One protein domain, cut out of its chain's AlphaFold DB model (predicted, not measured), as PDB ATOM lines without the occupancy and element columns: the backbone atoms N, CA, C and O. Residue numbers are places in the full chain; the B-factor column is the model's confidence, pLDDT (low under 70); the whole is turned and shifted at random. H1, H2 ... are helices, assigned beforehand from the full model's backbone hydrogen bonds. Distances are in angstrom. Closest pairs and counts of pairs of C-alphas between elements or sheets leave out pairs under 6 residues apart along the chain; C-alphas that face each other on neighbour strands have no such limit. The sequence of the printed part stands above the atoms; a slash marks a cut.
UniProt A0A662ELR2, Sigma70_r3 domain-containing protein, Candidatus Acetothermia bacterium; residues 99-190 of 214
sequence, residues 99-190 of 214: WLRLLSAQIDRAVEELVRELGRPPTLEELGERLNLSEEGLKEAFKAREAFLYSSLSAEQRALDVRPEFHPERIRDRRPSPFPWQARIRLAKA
ATOM      1  N   TRP A  99      -0.612 -43.818 -11.748       87.12
ATOM      2  CA  TRP A  99       0.282 -43.882 -12.904       87.12
ATOM      3  C   TRP A  99       1.753 -43.718 -12.500       87.12
ATOM      4  O   TRP A  99       2.584 -44.464 -13.004       87.12
ATOM      5  N   LEU A 100       2.058 -42.824 -11.551       90.06
ATOM      6  CA  LEU A 100       3.423 -42.547 -11.107       90.06
ATOM      7  C   LEU A 100       3.975 -43.734 -10.329       90.06
ATOM      8  O   LEU A 100       5.064 -44.196 -10.622       90.06
ATOM      9  N   ARG A 101       3.182 -44.313  -9.419       90.44
ATOM     10  CA  ARG A 101       3.578 -45.534  -8.692       90.44
ATOM     11  C   ARG A 101       3.897 -46.691  -9.637       90.44
ATOM     12  O   ARG A 101       4.853 -47.426  -9.418       90.44
ATOM     13  N   LEU A 102       3.079 -46.865 -10.675       90.38
ATOM     14  CA  LEU A 102       3.297 -47.919 -11.657       90.38
ATOM     15  C   LEU A 102       4.517 -47.636 -12.546       90.38
ATOM     16  O   LEU A 102       5.270 -48.563 -12.824       90.38
ATOM     17  N   LEU A 103       4.715 -46.383 -12.965       91.25
ATOM     18  CA  LEU A 103       5.882 -45.966 -13.739       91.25
ATOM     19  C   LEU A 103       7.172 -46.135 -12.933       91.25
ATOM     20  O   LEU A 103       8.108 -46.742 -13.437       91.25
ATOM     21  N   SER A 104       7.207 -45.680 -11.679       92.88
ATOM     22  CA  SER A 104       8.362 -45.851 -10.790       92.88
ATOM     23  C   SER A 104       8.731 -47.321 -10.635       92.88
ATOM     24  O   SER A 104       9.881 -47.674 -10.850       92.88
ATOM     25  N   ALA A 105       7.751 -48.199 -10.394       91.75
ATOM     26  CA  ALA A 105       8.004 -49.636 -10.303       91.75
ATOM     27  C   ALA A 105       8.552 -50.240 -11.611       91.75
ATOM     28  O   ALA A 105       9.309 -51.205 -11.577       91.75
ATOM     29  N   GLN A 106       8.173 -49.710 -12.778       91.62
ATOM     30  CA  GLN A 106       8.774 -50.133 -14.047       91.62
ATOM     31  C   GLN A 106      10.190 -49.604 -14.229       91.62
ATOM     32  O   GLN A 106      11.045 -50.356 -14.686       91.62
ATOM     33  N   ILE A 107      10.435 -48.344 -13.863       94.75
ATOM     34  CA  ILE A 107      11.767 -47.740 -13.898       94.75
ATOM     35  C   ILE A 107      12.719 -48.531 -13.005       94.75
ATOM     36  O   ILE A 107      13.773 -48.937 -13.477       94.75
ATOM     37  N   ASP A 108      12.336 -48.793 -11.757       95.31
ATOM     38  CA  ASP A 108      13.189 -49.483 -10.791       95.31
ATOM     39  C   ASP A 108      13.522 -50.912 -11.279       95.31
ATOM     40  O   ASP A 108      14.689 -51.295 -11.300       95.31
ATOM     41  N   ARG A 109      12.534 -51.651 -11.817       94.31
ATOM     42  CA  ARG A 109      12.771 -52.966 -12.454       94.31
ATOM     43  C   ARG A 109      13.723 -52.887 -13.649       94.31
ATOM     44  O   ARG A 109      14.668 -53.663 -13.725       94.31
ATOM     45  N   ALA A 110      13.508 -51.939 -14.560       95.12
ATOM     46  CA  ALA A 110      14.363 -51.771 -15.734       95.12
ATOM     47  C   ALA A 110      15.799 -51.374 -15.359       95.12
ATOM     48  O   ALA A 110      16.744 -51.822 -16.003       95.12
ATOM     49  N   VAL A 111      15.975 -50.562 -14.310       96.69
ATOM     50  CA  VAL A 111      17.298 -50.222 -13.773       96.69
ATOM     51  C   VAL A 111      17.984 -51.469 -13.226       96.69
ATOM     52  O   VAL A 111      19.133 -51.713 -13.574       96.69
ATOM     53  N   GLU A 112      17.299 -52.276 -12.414       96.50
ATOM     54  CA  GLU A 112      17.870 -53.519 -11.884       96.50
ATOM     55  C   GLU A 112      18.275 -54.502 -12.991       96.50
ATOM     56  O   GLU A 112      19.356 -55.086 -12.923       96.50
ATOM     57  N   GLU A 113      17.430 -54.684 -14.008       95.62
ATOM     58  CA  GLU A 113      17.719 -55.532 -15.171       95.62
ATOM     59  C   GLU A 113      18.952 -55.030 -15.932       95.62
ATOM     60  O   GLU A 113      19.888 -55.795 -16.164       95.62
ATOM     61  N   LEU A 114      19.005 -53.734 -16.249       97.12
ATOM     62  CA  LEU A 114      20.135 -53.140 -16.964       97.12
ATOM     63  C   LEU A 114      21.426 -53.167 -16.139       97.12
ATOM     64  O   LEU A 114      22.492 -53.389 -16.701       97.12
ATOM     65  N   VAL A 115      21.364 -52.998 -14.814       97.56
ATOM     66  CA  VAL A 115      22.545 -53.145 -13.948       97.56
ATOM     67  C   VAL A 115      23.089 -54.570 -14.008       97.56
ATOM     68  O   VAL A 115      24.304 -54.750 -14.093       97.56
ATOM     69  N   ARG A 116      22.213 -55.583 -14.002       96.81
ATOM     70  CA  ARG A 116      22.622 -56.991 -14.141       96.81
ATOM     71  C   ARG A 116      23.236 -57.277 -15.513       96.81
ATOM     72  O   ARG A 116      24.201 -58.030 -15.584       96.81
ATOM     73  N   GLU A 117      22.698 -56.689 -16.579       96.44
ATOM     74  CA  GLU A 117      23.188 -56.879 -17.951       96.44
ATOM     75  C   GLU A 117      24.503 -56.127 -18.231       96.44
ATOM     76  O   GLU A 117      25.406 -56.672 -18.861       96.44
ATOM     77  N   LEU A 118      24.619 -54.878 -17.769       95.69
ATOM     78  CA  LEU A 118      25.735 -53.977 -18.085       95.69
ATOM     79  C   LEU A 118      26.872 -54.034 -17.056       95.69
ATOM     80  O   LEU A 118      27.972 -53.554 -17.335       95.69
ATOM     81  N   GLY A 119      26.612 -54.538 -15.845       96.56
ATOM     82  CA  GLY A 119      27.557 -54.507 -14.722       96.56
ATOM     83  C   GLY A 119      27.811 -53.103 -14.152       96.56
ATOM     84  O   GLY A 119      28.734 -52.915 -13.361       96.56
ATOM     85  N   ARG A 120      27.012 -52.107 -14.555       96.19
ATOM     86  CA  ARG A 120      27.078 -50.703 -14.117       96.19
ATOM     87  C   ARG A 120      25.684 -50.058 -14.139       96.19
ATOM     88  O   ARG A 120      24.803 -50.578 -14.820       96.19
ATOM     89  N   PRO A 121      25.476 -48.910 -13.467       94.75
ATOM     90  CA  PRO A 121      24.254 -48.124 -13.629       94.75
ATOM     91  C   PRO A 121      23.999 -47.738 -15.103       94.75
ATOM     92  O   PRO A 121      24.950 -47.350 -15.798       94.75
ATOM     93  N   PRO A 122      22.746 -47.838 -15.591       96.50
ATOM     94  CA  PRO A 122      22.394 -47.440 -16.949       96.50
ATOM     95  C   PRO A 122      22.378 -45.917 -17.115       96.50
ATOM     96  O   PRO A 122      22.105 -45.172 -16.169       96.50
ATOM     97  N   THR A 123      22.619 -45.448 -18.336       96.62
ATOM     98  CA  THR A 123      22.392 -44.048 -18.717       96.62
ATOM     99  C   THR A 123      20.896 -43.764 -18.922       96.62
ATOM    100  O   THR A 123      20.084 -44.681 -19.064       96.62
ATOM    101  N   LEU A 124      20.504 -42.481 -18.964       95.00
ATOM    102  CA  LEU A 124      19.116 -42.094 -19.275       95.00
ATOM    103  C   LEU A 124      18.680 -42.563 -20.669       95.00
ATOM    104  O   LEU A 124      17.515 -42.905 -20.854       95.00
ATOM    105  N   GLU A 125      19.605 -42.596 -21.627       94.69
ATOM    106  CA  GLU A 125      19.337 -43.098 -22.969       94.69
ATOM    107  C   GLU A 125      19.057 -44.607 -22.950       94.69
ATOM    108  O   GLU A 125      18.002 -45.029 -23.418       94.69
ATOM    109  N   GLU A 126      19.936 -45.404 -22.329       95.44
ATOM    110  CA  GLU A 126      19.782 -46.866 -22.205       95.44
ATOM    111  C   GLU A 126      18.463 -47.232 -21.499       95.44
ATOM    112  O   GLU A 126      17.713 -48.112 -21.936       95.44
ATOM    113  N   LEU A 127      18.132 -46.503 -20.432       96.00
ATOM    114  CA  LEU A 127      16.879 -46.673 -19.703       96.00
ATOM    115  C   LEU A 127      15.657 -46.269 -20.546       96.00
ATOM    116  O   LEU A 127      14.629 -46.954 -20.530       96.00
ATOM    117  N   GLY A 128      15.760 -45.172 -21.299       94.19
ATOM    118  CA  GLY A 128      14.707 -44.686 -22.189       94.19
ATOM    119  C   GLY A 128      14.420 -45.662 -23.322       94.19
ATOM    120  O   GLY A 128      13.260 -45.899 -23.666       94.19
ATOM    121  N   GLU A 129      15.460 -46.302 -23.854       94.06
ATOM    122  CA  GLU A 129      15.321 -47.364 -24.845       94.06
ATOM    123  C   GLU A 129      14.610 -48.593 -24.287       94.06
ATOM    124  O   GLU A 129      13.668 -49.078 -24.918       94.06
ATOM    125  N   ARG A 130      14.987 -49.045 -23.083       93.56
ATOM    126  CA  ARG A 130      14.351 -50.191 -22.417       93.56
ATOM    127  C   ARG A 130      12.862 -49.957 -22.143       93.56
ATOM    128  O   ARG A 130      12.054 -50.866 -22.315       93.56
ATOM    129  N   LEU A 131      12.486 -48.744 -21.736       91.50
ATOM    130  CA  LEU A 131      11.109 -48.398 -21.347       91.50
ATOM    131  C   LEU A 131      10.257 -47.821 -22.494       91.50
ATOM    132  O   LEU A 131       9.041 -47.621 -22.347       91.50
ATOM    133  N   ASN A 132      10.880 -47.562 -23.643       92.12
ATOM    134  CA  ASN A 132      10.326 -46.760 -24.731       92.12
ATOM    135  C   ASN A 132       9.841 -45.376 -24.254       92.12
ATOM    136  O   ASN A 132       8.753 -44.942 -24.617       92.12
ATOM    137  N   LEU A 133      10.625 -44.688 -23.426       92.81
ATOM    138  CA  LEU A 133      10.361 -43.318 -22.975       92.81
ATOM    139  C   LEU A 133      11.453 -42.386 -23.495       92.81
ATOM    140  O   LEU A 133      12.619 -42.773 -23.570       92.81
ATOM    141  N   SER A 134      11.083 -41.165 -23.879       92.94
ATOM    142  CA  SER A 134      12.081 -40.153 -24.236       92.94
ATOM    143  C   SER A 134      12.925 -39.780 -23.011       92.94
ATOM    144  O   SER A 134      12.464 -39.887 -21.873       92.94
ATOM    145  N   GLU A 135      14.154 -39.303 -23.219       93.56
ATOM    146  CA  GLU A 135      14.991 -38.821 -22.110       93.56
ATOM    147  C   GLU A 135      14.332 -37.666 -21.352       93.56
ATOM    148  O   GLU A 135      14.405 -37.600 -20.128       93.56
ATOM    149  N   GLU A 136      13.660 -36.765 -22.075       92.56
ATOM    150  CA  GLU A 136      12.866 -35.696 -21.472       92.56
ATOM    151  C   GLU A 136      11.727 -36.273 -20.623       92.56
ATOM    152  O   GLU A 136      11.546 -35.864 -19.479       92.56
ATOM    153  N   GLY A 137      11.030 -37.295 -21.124       92.25
ATOM    154  CA  GLY A 137       9.979 -37.973 -20.379       92.25
ATOM    155  C   GLY A 137      10.490 -38.683 -19.125       92.25
ATOM    156  O   GLY A 137       9.815 -38.660 -18.100       92.25
ATOM    157  N   LEU A 138      11.693 -39.265 -19.167       94.00
ATOM    158  CA  LEU A 138      12.341 -39.839 -17.987       94.00
ATOM    159  C   LEU A 138      12.734 -38.769 -16.968       94.00
ATOM    160  O   LEU A 138      12.455 -38.939 -15.784       94.00
ATOM    161  N   LYS A 139      13.326 -37.652 -17.406       93.19
ATOM    162  CA  LYS A 139      13.645 -36.517 -16.523       93.19
ATOM    163  C   LYS A 139      12.389 -35.999 -15.823       93.19
ATOM    164  O   LYS A 139      12.403 -35.800 -14.613       93.19
ATOM    165  N   GLU A 140      11.291 -35.845 -16.557       92.56
ATOM    166  CA  GLU A 140      10.005 -35.418 -15.997       92.56
ATOM    167  C   GLU A 140       9.391 -36.471 -15.064       92.56
ATOM    168  O   GLU A 140       8.824 -36.120 -14.033       92.56
ATOM    169  N   ALA A 141       9.567 -37.765 -15.347       91.12
ATOM    170  CA  ALA A 141       9.172 -38.828 -14.426       91.12
ATOM    171  C   ALA A 141       9.969 -38.783 -13.110       91.12
ATOM    172  O   ALA A 141       9.385 -38.978 -12.043       91.12
ATOM    173  N   PHE A 142      11.275 -38.497 -13.155       92.06
ATOM    174  CA  PHE A 142      12.093 -38.322 -11.949       92.06
ATOM    175  C   PHE A 142      11.699 -37.072 -11.158       92.06
ATOM    176  O   PHE A 142      11.520 -37.175  -9.948       92.06
ATOM    177  N   LYS A 143      11.447 -35.940 -11.828       90.44
ATOM    178  CA  LYS A 143      10.882 -34.747 -11.174       90.44
ATOM    179  C   LYS A 143       9.543 -35.055 -10.514       90.44
ATOM    180  O   LYS A 143       9.328 -34.691  -9.367       90.44
ATOM    181  N   ALA A 144       8.659 -35.782 -11.198       89.19
ATOM    182  CA  ALA A 144       7.390 -36.199 -10.618       89.19
ATOM    183  C   ALA A 144       7.606 -37.073  -9.372       89.19
ATOM    184  O   ALA A 144       6.954 -36.848  -8.362       89.19
ATOM    185  N   ARG A 145       8.539 -38.039  -9.396       88.56
ATOM    186  CA  ARG A 145       8.888 -38.841  -8.204       88.56
ATOM    187  C   ARG A 145       9.316 -37.954  -7.038       88.56
ATOM    188  O   ARG A 145       8.844 -38.169  -5.927       88.56
ATOM    189  N   GLU A 146      10.176 -36.981  -7.310       84.50
ATOM    190  CA  GLU A 146      10.717 -36.054  -6.319       84.50
ATOM    191  C   GLU A 146       9.644 -35.108  -5.753       84.50
ATOM    192  O   GLU A 146       9.578 -34.909  -4.547       84.50
ATOM    193  N   ALA A 147       8.715 -34.632  -6.585       83.25
ATOM    194  CA  ALA A 147       7.594 -33.786  -6.167       83.25
ATOM    195  C   ALA A 147       6.611 -34.466  -5.203       83.25
ATOM    196  O   ALA A 147       5.897 -33.785  -4.468       83.25
ATOM    197  N   PHE A 148       6.561 -35.800  -5.208       80.38
ATOM    198  CA  PHE A 148       5.774 -36.591  -4.260       80.38
ATOM    199  C   PHE A 148       6.623 -37.179  -3.121       80.38
ATOM    200  O   PHE A 148       6.126 -38.025  -2.373       80.38
ATOM    201  N   LEU A 149       7.883 -36.752  -2.965       72.00
ATOM    202  CA  LEU A 149       8.625 -37.010  -1.734       72.00
ATOM    203  C   LEU A 149       8.017 -36.211  -0.578       72.00
ATOM    204  O   LEU A 149       7.291 -35.233  -0.763       72.00
ATOM    205  N   TYR A 150       8.265 -36.687   0.640       65.94
ATOM    206  CA  TYR A 150       7.712 -36.094   1.851       65.94
ATOM    207  C   TYR A 150       8.098 -34.619   1.971       65.94
ATOM    208  O   TYR A 150       9.265 -34.269   1.827       65.94
ATOM    209  N   SER A 151       7.126 -33.775   2.313       67.50
ATOM    210  CA  SER A 151       7.408 -32.437   2.823       67.50
ATOM    211  C   SER A 151       7.810 -32.510   4.291       67.50
ATOM    212  O   SER A 151       7.181 -33.235   5.074       67.50
ATOM    213  N   SER A 152       8.805 -31.727   4.679       72.50
ATOM    214  CA  SER A 152       9.218 -31.586   6.066       72.50
ATOM    215  C   SER A 152       8.067 -31.069   6.932       72.50
ATOM    216  O   SER A 152       7.265 -30.222   6.532       72.50
ATOM    217  N   LEU A 153       7.965 -31.589   8.156       70.31
ATOM    218  CA  LEU A 153       6.934 -31.153   9.103       70.31
ATOM    219  C   LEU A 153       7.301 -29.827   9.782       70.31
ATOM    220  O   LEU A 153       6.403 -29.057  10.122       70.31
ATOM    221  N   SER A 154       8.592 -29.529   9.939       69.56
ATOM    222  CA  SER A 154       9.053 -28.268  10.530       69.56
ATOM    223  C   SER A 154       8.993 -27.117   9.525       69.56
ATOM    224  O   SER A 154       9.121 -27.313   8.313       69.56
ATOM    225  N   ALA A 155       8.773 -25.909  10.037       68.44
ATOM    226  CA  ALA A 155       8.673 -24.705   9.215       68.44
ATOM    227  C   ALA A 155       9.997 -24.370   8.520       68.44
ATOM    228  O   ALA A 155      10.030 -24.095   7.323       68.44
ATOM    229  N   GLU A 156      11.089 -24.452   9.277       69.19
ATOM    230  CA  GLU A 156      12.436 -24.117   8.821       69.19
ATOM    231  C   GLU A 156      12.904 -25.056   7.707       69.19
ATOM    232  O   GLU A 156      13.444 -24.612   6.695       69.19
ATOM    233  N   GLN A 157      12.637 -26.359   7.846       71.50
ATOM    234  CA  GLN A 157      13.068 -27.347   6.857       71.50
ATOM    235  C   GLN A 157      12.198 -27.319   5.600       71.50
ATOM    236  O   GLN A 157      12.695 -27.644   4.528       71.50
ATOM    237  N   ARG A 158      10.937 -26.860   5.681       71.31
ATOM    238  CA  ARG A 158      10.072 -26.720   4.494       71.31
ATOM    239  C   ARG A 158      10.646 -25.780   3.441       71.31
ATOM    240  O   ARG A 158      10.402 -25.995   2.260       71.31
ATOM    241  N   ALA A 159      11.417 -24.769   3.844       68.50
ATOM    242  CA  ALA A 159      12.100 -23.883   2.902       68.50
ATOM    243  C   ALA A 159      13.188 -24.603   2.083       68.50
ATOM    244  O   ALA A 159      13.555 -24.139   1.006       68.50
ATOM    245  N   LEU A 160      13.694 -25.731   2.589       74.00
ATOM    246  CA  LEU A 160      14.699 -26.571   1.940       74.00
ATOM    247  C   LEU A 160      14.079 -27.747   1.170       74.00
ATOM    248  O   LEU A 160      14.799 -28.434   0.446       74.00
ATOM    249  N   ASP A 161      12.772 -27.998   1.317       72.75
ATOM    250  CA  ASP A 161      12.099 -29.084   0.610       72.75
ATOM    251  C   ASP A 161      12.165 -28.849  -0.904       72.75
ATOM    252  O   ASP A 161      11.691 -27.836  -1.429       72.75
ATOM    253  N   VAL A 162      12.689 -29.833  -1.630       67.06
ATOM    254  CA  VAL A 162      12.694 -29.805  -3.090       67.06
ATOM    255  C   VAL A 162      11.274 -30.093  -3.575       67.06
ATOM    256  O   VAL A 162      10.756 -31.195  -3.420       67.06
ATOM    257  N   ARG A 163      10.619 -29.081  -4.152       73.12
ATOM    258  CA  ARG A 163       9.307 -29.210  -4.805       73.12
ATOM    259  C   ARG A 163       9.442 -28.905  -6.291       73.12
ATOM    260  O   ARG A 163       9.109 -27.799  -6.718       73.12
ATOM    261  N   PRO A 164       9.982 -29.840  -7.083       75.81
ATOM    262  CA  PRO A 164      10.162 -29.607  -8.498       75.81
ATOM    263  C   PRO A 164       8.795 -29.533  -9.174       75.81
ATOM    264  O   PRO A 164       7.913 -30.365  -8.950       75.81
ATOM    265  N   GLU A 165       8.624 -28.533 -10.030       81.94
ATOM    266  CA  GLU A 165       7.503 -28.500 -10.956       81.94
ATOM    267  C   GLU A 165       7.714 -29.590 -12.016       81.94
ATOM    268  O   GLU A 165       8.812 -29.742 -12.567       81.94
ATOM    269  N   PHE A 166       6.675 -30.383 -12.271       85.19
ATOM    270  CA  PHE A 166       6.712 -31.461 -13.252       85.19
ATOM    271  C   PHE A 166       5.509 -31.378 -14.184       85.19
ATOM    272  O   PHE A 166       4.411 -30.986 -13.787       85.19
ATOM    273  N   HIS A 167       5.728 -31.809 -15.421       86.44
ATOM    274  CA  HIS A 167       4.770 -31.701 -16.512       86.44
ATOM    275  C   HIS A 167       4.426 -33.098 -17.049       86.44
ATOM    276  O   HIS A 167       5.150 -33.627 -17.902       86.44
ATOM    277  N   PRO A 168       3.343 -33.748 -16.569       82.75
ATOM    278  CA  PRO A 168       2.966 -35.101 -16.992       82.75
ATOM    279  C   PRO A 168       2.840 -35.275 -18.510       82.75
ATOM    280  O   PRO A 168       3.100 -36.353 -19.039       82.75
ATOM    281  N   GLU A 169       2.448 -34.218 -19.216       83.69
ATOM    282  CA  GLU A 169       2.290 -34.158 -20.667       83.69
ATOM    283  C   GLU A 169       3.608 -34.255 -21.445       83.69
ATOM    284  O   GLU A 169       3.586 -34.505 -22.655       83.69
ATOM    285  N   ARG A 170       4.749 -34.048 -20.779       87.75
ATOM    286  CA  ARG A 170       6.093 -34.220 -21.348       87.75
ATOM    287  C   ARG A 170       6.618 -35.645 -21.197       87.75
ATOM    288  O   ARG A 170       7.538 -36.030 -21.917       87.75
ATOM    289  N   ILE A 171       5.995 -36.463 -20.346       87.38
ATOM    290  CA  ILE A 171       6.251 -37.904 -20.310       87.38
ATOM    291  C   ILE A 171       5.656 -38.498 -21.588       87.38
ATOM    292  O   ILE A 171       4.436 -38.570 -21.750       87.38
ATOM    293  N   ARG A 172       6.520 -38.848 -22.543       86.12
ATOM    294  CA  ARG A 172       6.139 -39.310 -23.883       86.12
ATOM    295  C   ARG A 172       6.998 -40.486 -24.319       86.12
ATOM    296  O   ARG A 172       8.111 -40.684 -23.829       86.12
ATOM    297  N   ASP A 173       6.464 -41.254 -25.260       86.38
ATOM    298  CA  ASP A 173       7.185 -42.379 -25.839       86.38
ATOM    299  C   ASP A 173       8.372 -41.902 -26.691       86.38
ATOM    300  O   ASP A 173       8.266 -40.907 -27.409       86.38
ATOM    301  N   ARG A 174       9.496 -42.637 -26.648       84.75
ATOM    302  CA  ARG A 174      10.642 -42.405 -27.560       84.75
ATOM    303  C   ARG A 174      10.281 -42.798 -28.991       84.75
ATOM    304  O   ARG A 174      10.677 -42.124 -29.936       84.75
ATOM    305  N   ARG A 175       9.544 -43.900 -29.150       86.19
ATOM    306  CA  ARG A 175       9.107 -44.453 -30.437       86.19
ATOM    307  C   ARG A 175       7.578 -44.526 -30.468       86.19
ATOM    308  O   ARG A 175       6.995 -44.900 -29.446       86.19
ATOM    309  N   PRO A 176       6.927 -44.229 -31.609       83.56
ATOM    310  CA  PRO A 176       5.474 -44.298 -31.732       83.56
ATOM    311  C   PRO A 176       4.927 -45.650 -31.270       83.56
ATOM    312  O   PRO A 176       5.443 -46.701 -31.651       83.56
ATOM    313  N   SER A 177       3.871 -45.622 -30.461       80.25
ATOM    314  CA  SER A 177       3.190 -46.818 -29.978       80.25
ATOM    315  C   SER A 177       1.689 -46.727 -30.262       80.25
ATOM    316  O   SER A 177       1.131 -45.632 -30.183       80.25
ATOM    317  N   PRO A 178       1.003 -47.854 -30.547       81.69
ATOM    318  CA  PRO A 178      -0.456 -47.874 -30.691       81.69
ATOM    319  C   PRO A 178      -1.197 -47.455 -29.417       81.69
ATOM    320  O   PRO A 178      -2.369 -47.089 -29.468       81.69
ATOM    321  N   PHE A 179      -0.522 -47.531 -28.267       79.19
ATOM    322  CA  PHE A 179      -1.081 -47.202 -26.966       79.19
ATOM    323  C   PHE A 179      -0.248 -46.111 -26.293       79.19
ATOM    324  O   PHE A 179       0.976 -46.234 -26.268       79.19
ATOM    325  N   PRO A 180      -0.882 -45.107 -25.659       80.38
ATOM    326  CA  PRO A 180      -0.174 -44.167 -24.801       80.38
ATOM    327  C   PRO A 180       0.619 -44.894 -23.712       80.38
ATOM    328  O   PRO A 180       0.186 -45.936 -23.202       80.38
ATOM    329  N   TRP A 181       1.744 -44.322 -23.288       82.19
ATOM    330  CA  TRP A 181       2.617 -44.913 -22.271       82.19
ATOM    331  C   TRP A 181       1.875 -45.316 -20.985       82.19
ATOM    332  O   TRP A 181       2.137 -46.384 -20.434       82.19
ATOM    333  N   GLN A 182       0.875 -44.542 -20.539       82.00
ATOM    334  CA  GLN A 182       0.079 -44.877 -19.351       82.00
ATOM    335  C   GLN A 182      -0.687 -46.197 -19.527       82.00
ATOM    336  O   GLN A 182      -0.832 -46.974 -18.577       82.00
ATOM    337  N   ALA A 183      -1.193 -46.459 -20.735       81.56
ATOM    338  CA  ALA A 183      -1.882 -47.700 -21.061       81.56
ATOM    339  C   ALA A 183      -0.894 -48.871 -21.119       81.56
ATOM    340  O   ALA A 183      -1.186 -49.922 -20.549       81.56
ATOM    341  N   ARG A 184       0.305 -48.674 -21.689       81.38
ATOM    342  CA  ARG A 184       1.377 -49.689 -21.694       81.38
ATOM    343  C   ARG A 184       1.758 -50.115 -20.279       81.38
ATOM    344  O   ARG A 184       1.844 -51.307 -19.996       81.38
ATOM    345  N   ILE A 185       1.889 -49.153 -19.369       79.31
ATOM    346  CA  ILE A 185       2.185 -49.424 -17.958       79.31
ATOM    347  C   ILE A 185       1.112 -50.303 -17.311       79.31
ATOM    348  O   ILE A 185       1.411 -51.268 -16.602       79.31
ATOM    349  N   ARG A 186      -0.161 -49.970 -17.548       80.94
ATOM    350  CA  ARG A 186      -1.290 -50.738 -17.009       80.94
ATOM    351  C   ARG A 186      -1.342 -52.146 -17.594       80.94
ATOM    352  O   ARG A 186      -1.584 -53.085 -16.839       80.94
ATOM    353  N   LEU A 187      -1.111 -52.281 -18.899       82.00
ATOM    354  CA  LEU A 187      -1.104 -53.562 -19.600       82.00
ATOM    355  C   LEU A 187       0.022 -54.465 -19.106       82.00
ATOM    356  O   LEU A 187      -0.248 -55.611 -18.768       82.00
ATOM    357  N   ALA A 188       1.240 -53.943 -18.958       76.88
ATOM    358  CA  ALA A 188       2.361 -54.705 -18.411       76.88
ATOM    359  C   ALA A 188       2.033 -55.275 -17.020       76.88
ATOM    360  O   ALA A 188       2.191 -56.468 -16.787       76.88
ATOM    361  N   LYS A 189       1.457 -54.465 -16.117       77.19
ATOM    362  CA  LYS A 189       1.026 -54.962 -14.798       77.19
ATOM    363  C   LYS A 189      -0.090 -56.010 -14.884       77.19
ATOM    364  O   LYS A 189      -0.126 -56.932 -14.071       77.19
ATOM    365  N   ALA A 190      -1.030 -55.857 -15.815       80.75
ATOM    366  CA  ALA A 190      -2.098 -56.833 -16.013       80.75
ATOM    367  C   ALA A 190      -1.548 -58.171 -16.538       80.75
ATOM    368  O   ALA A 190      -1.979 -59.223 -16.071       80.75
TER     369      ALA A 190
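Overview. This is residues 99 to 190 of the 214 residues of the protein "Sigma70_r3 domain-containing protein" of Candidatus Acetothermia bacterium (UniProt A0A662ELR2). Three shorter helices, H2, H3 and H5, pack crosswise on the longest helix, H1, while residues 153 to 158, with the four-residue H4, stick out as the tip of a thin arm. That arm makes much of the length, and from its tip the long link of residues 159 to 180 runs back to H5. The printed part has 92 residues with five named helices, in the order H1, H2, H3, H4, H5, and no named strand: the class is all helix. It is only just loose, close to compact, with a radius of gyration of the C-alphas of 14.9 A, and spans 45 by 32 by 25 A.

Arrangement. Start from H1, residues 99 to 118, the hub, which touches three other helices. Its residues 106 to 114 touch H2, residues 124 to 131; look at the C-alphas of Ala 110 and Arg 130, the closest, 6.9 A apart. These two helices stand about perpendicular, only just, at 71 degrees. Residues 100 to 104 of H1 touch residues 141 to 145 of H3, residues 135 to 147, at a steep tilt of 59 degrees, opposite ways; the closest C-alphas, of Leu 100 and Arg 145, are 7.2 A apart. Residues 99 to 106 of H1 touch H5, residues 181 to 190, about perpendicular at 78 degrees; the closest C-alphas, of Trp 99 and Gln 182, are 6.5 A apart. H2 touches residues 135 to 138 of H3, about perpendicular at 89 degrees; the closest C-alphas, of Gly 128 and Glu 135, are 5.9 A apart. H4, residues 155 to 158, touches no helix, and H3 and H5 are apart. In H1, H2, H3 and H5 every O i to N i+4 pair is within hydrogen-bond range; H4 is too short for such a pair, and its one O i to N i+3 pair is within range.

Along the chain. Find C-alpha 99 at (0.282, -43.882, -12.904); from there H1 runs 27.9 A to C-alpha 118 at (25.735, -53.977, -18.085). H2 measures 10.4 A from first to last C-alpha, H3 18.3 A, and H4 5.3 A. H5 runs 14.3 A and ends with C-alpha 190 at (-2.098, -56.833, -16.013).

Size, cuts and confidence. The two C-alphas farthest apart, those of Glu 156 and Pro 178, are 47.9 A apart. The printed part has no cut. The links from H1 to H2 and from H2 to H3 are tight, H3 to H4 is short, and H4 to H5 is long, with 22 residues. The mean pLDDT of the printed part is 86.1; look for values under 70 at residues 150 to 151, 154 to 156, 159 and 162.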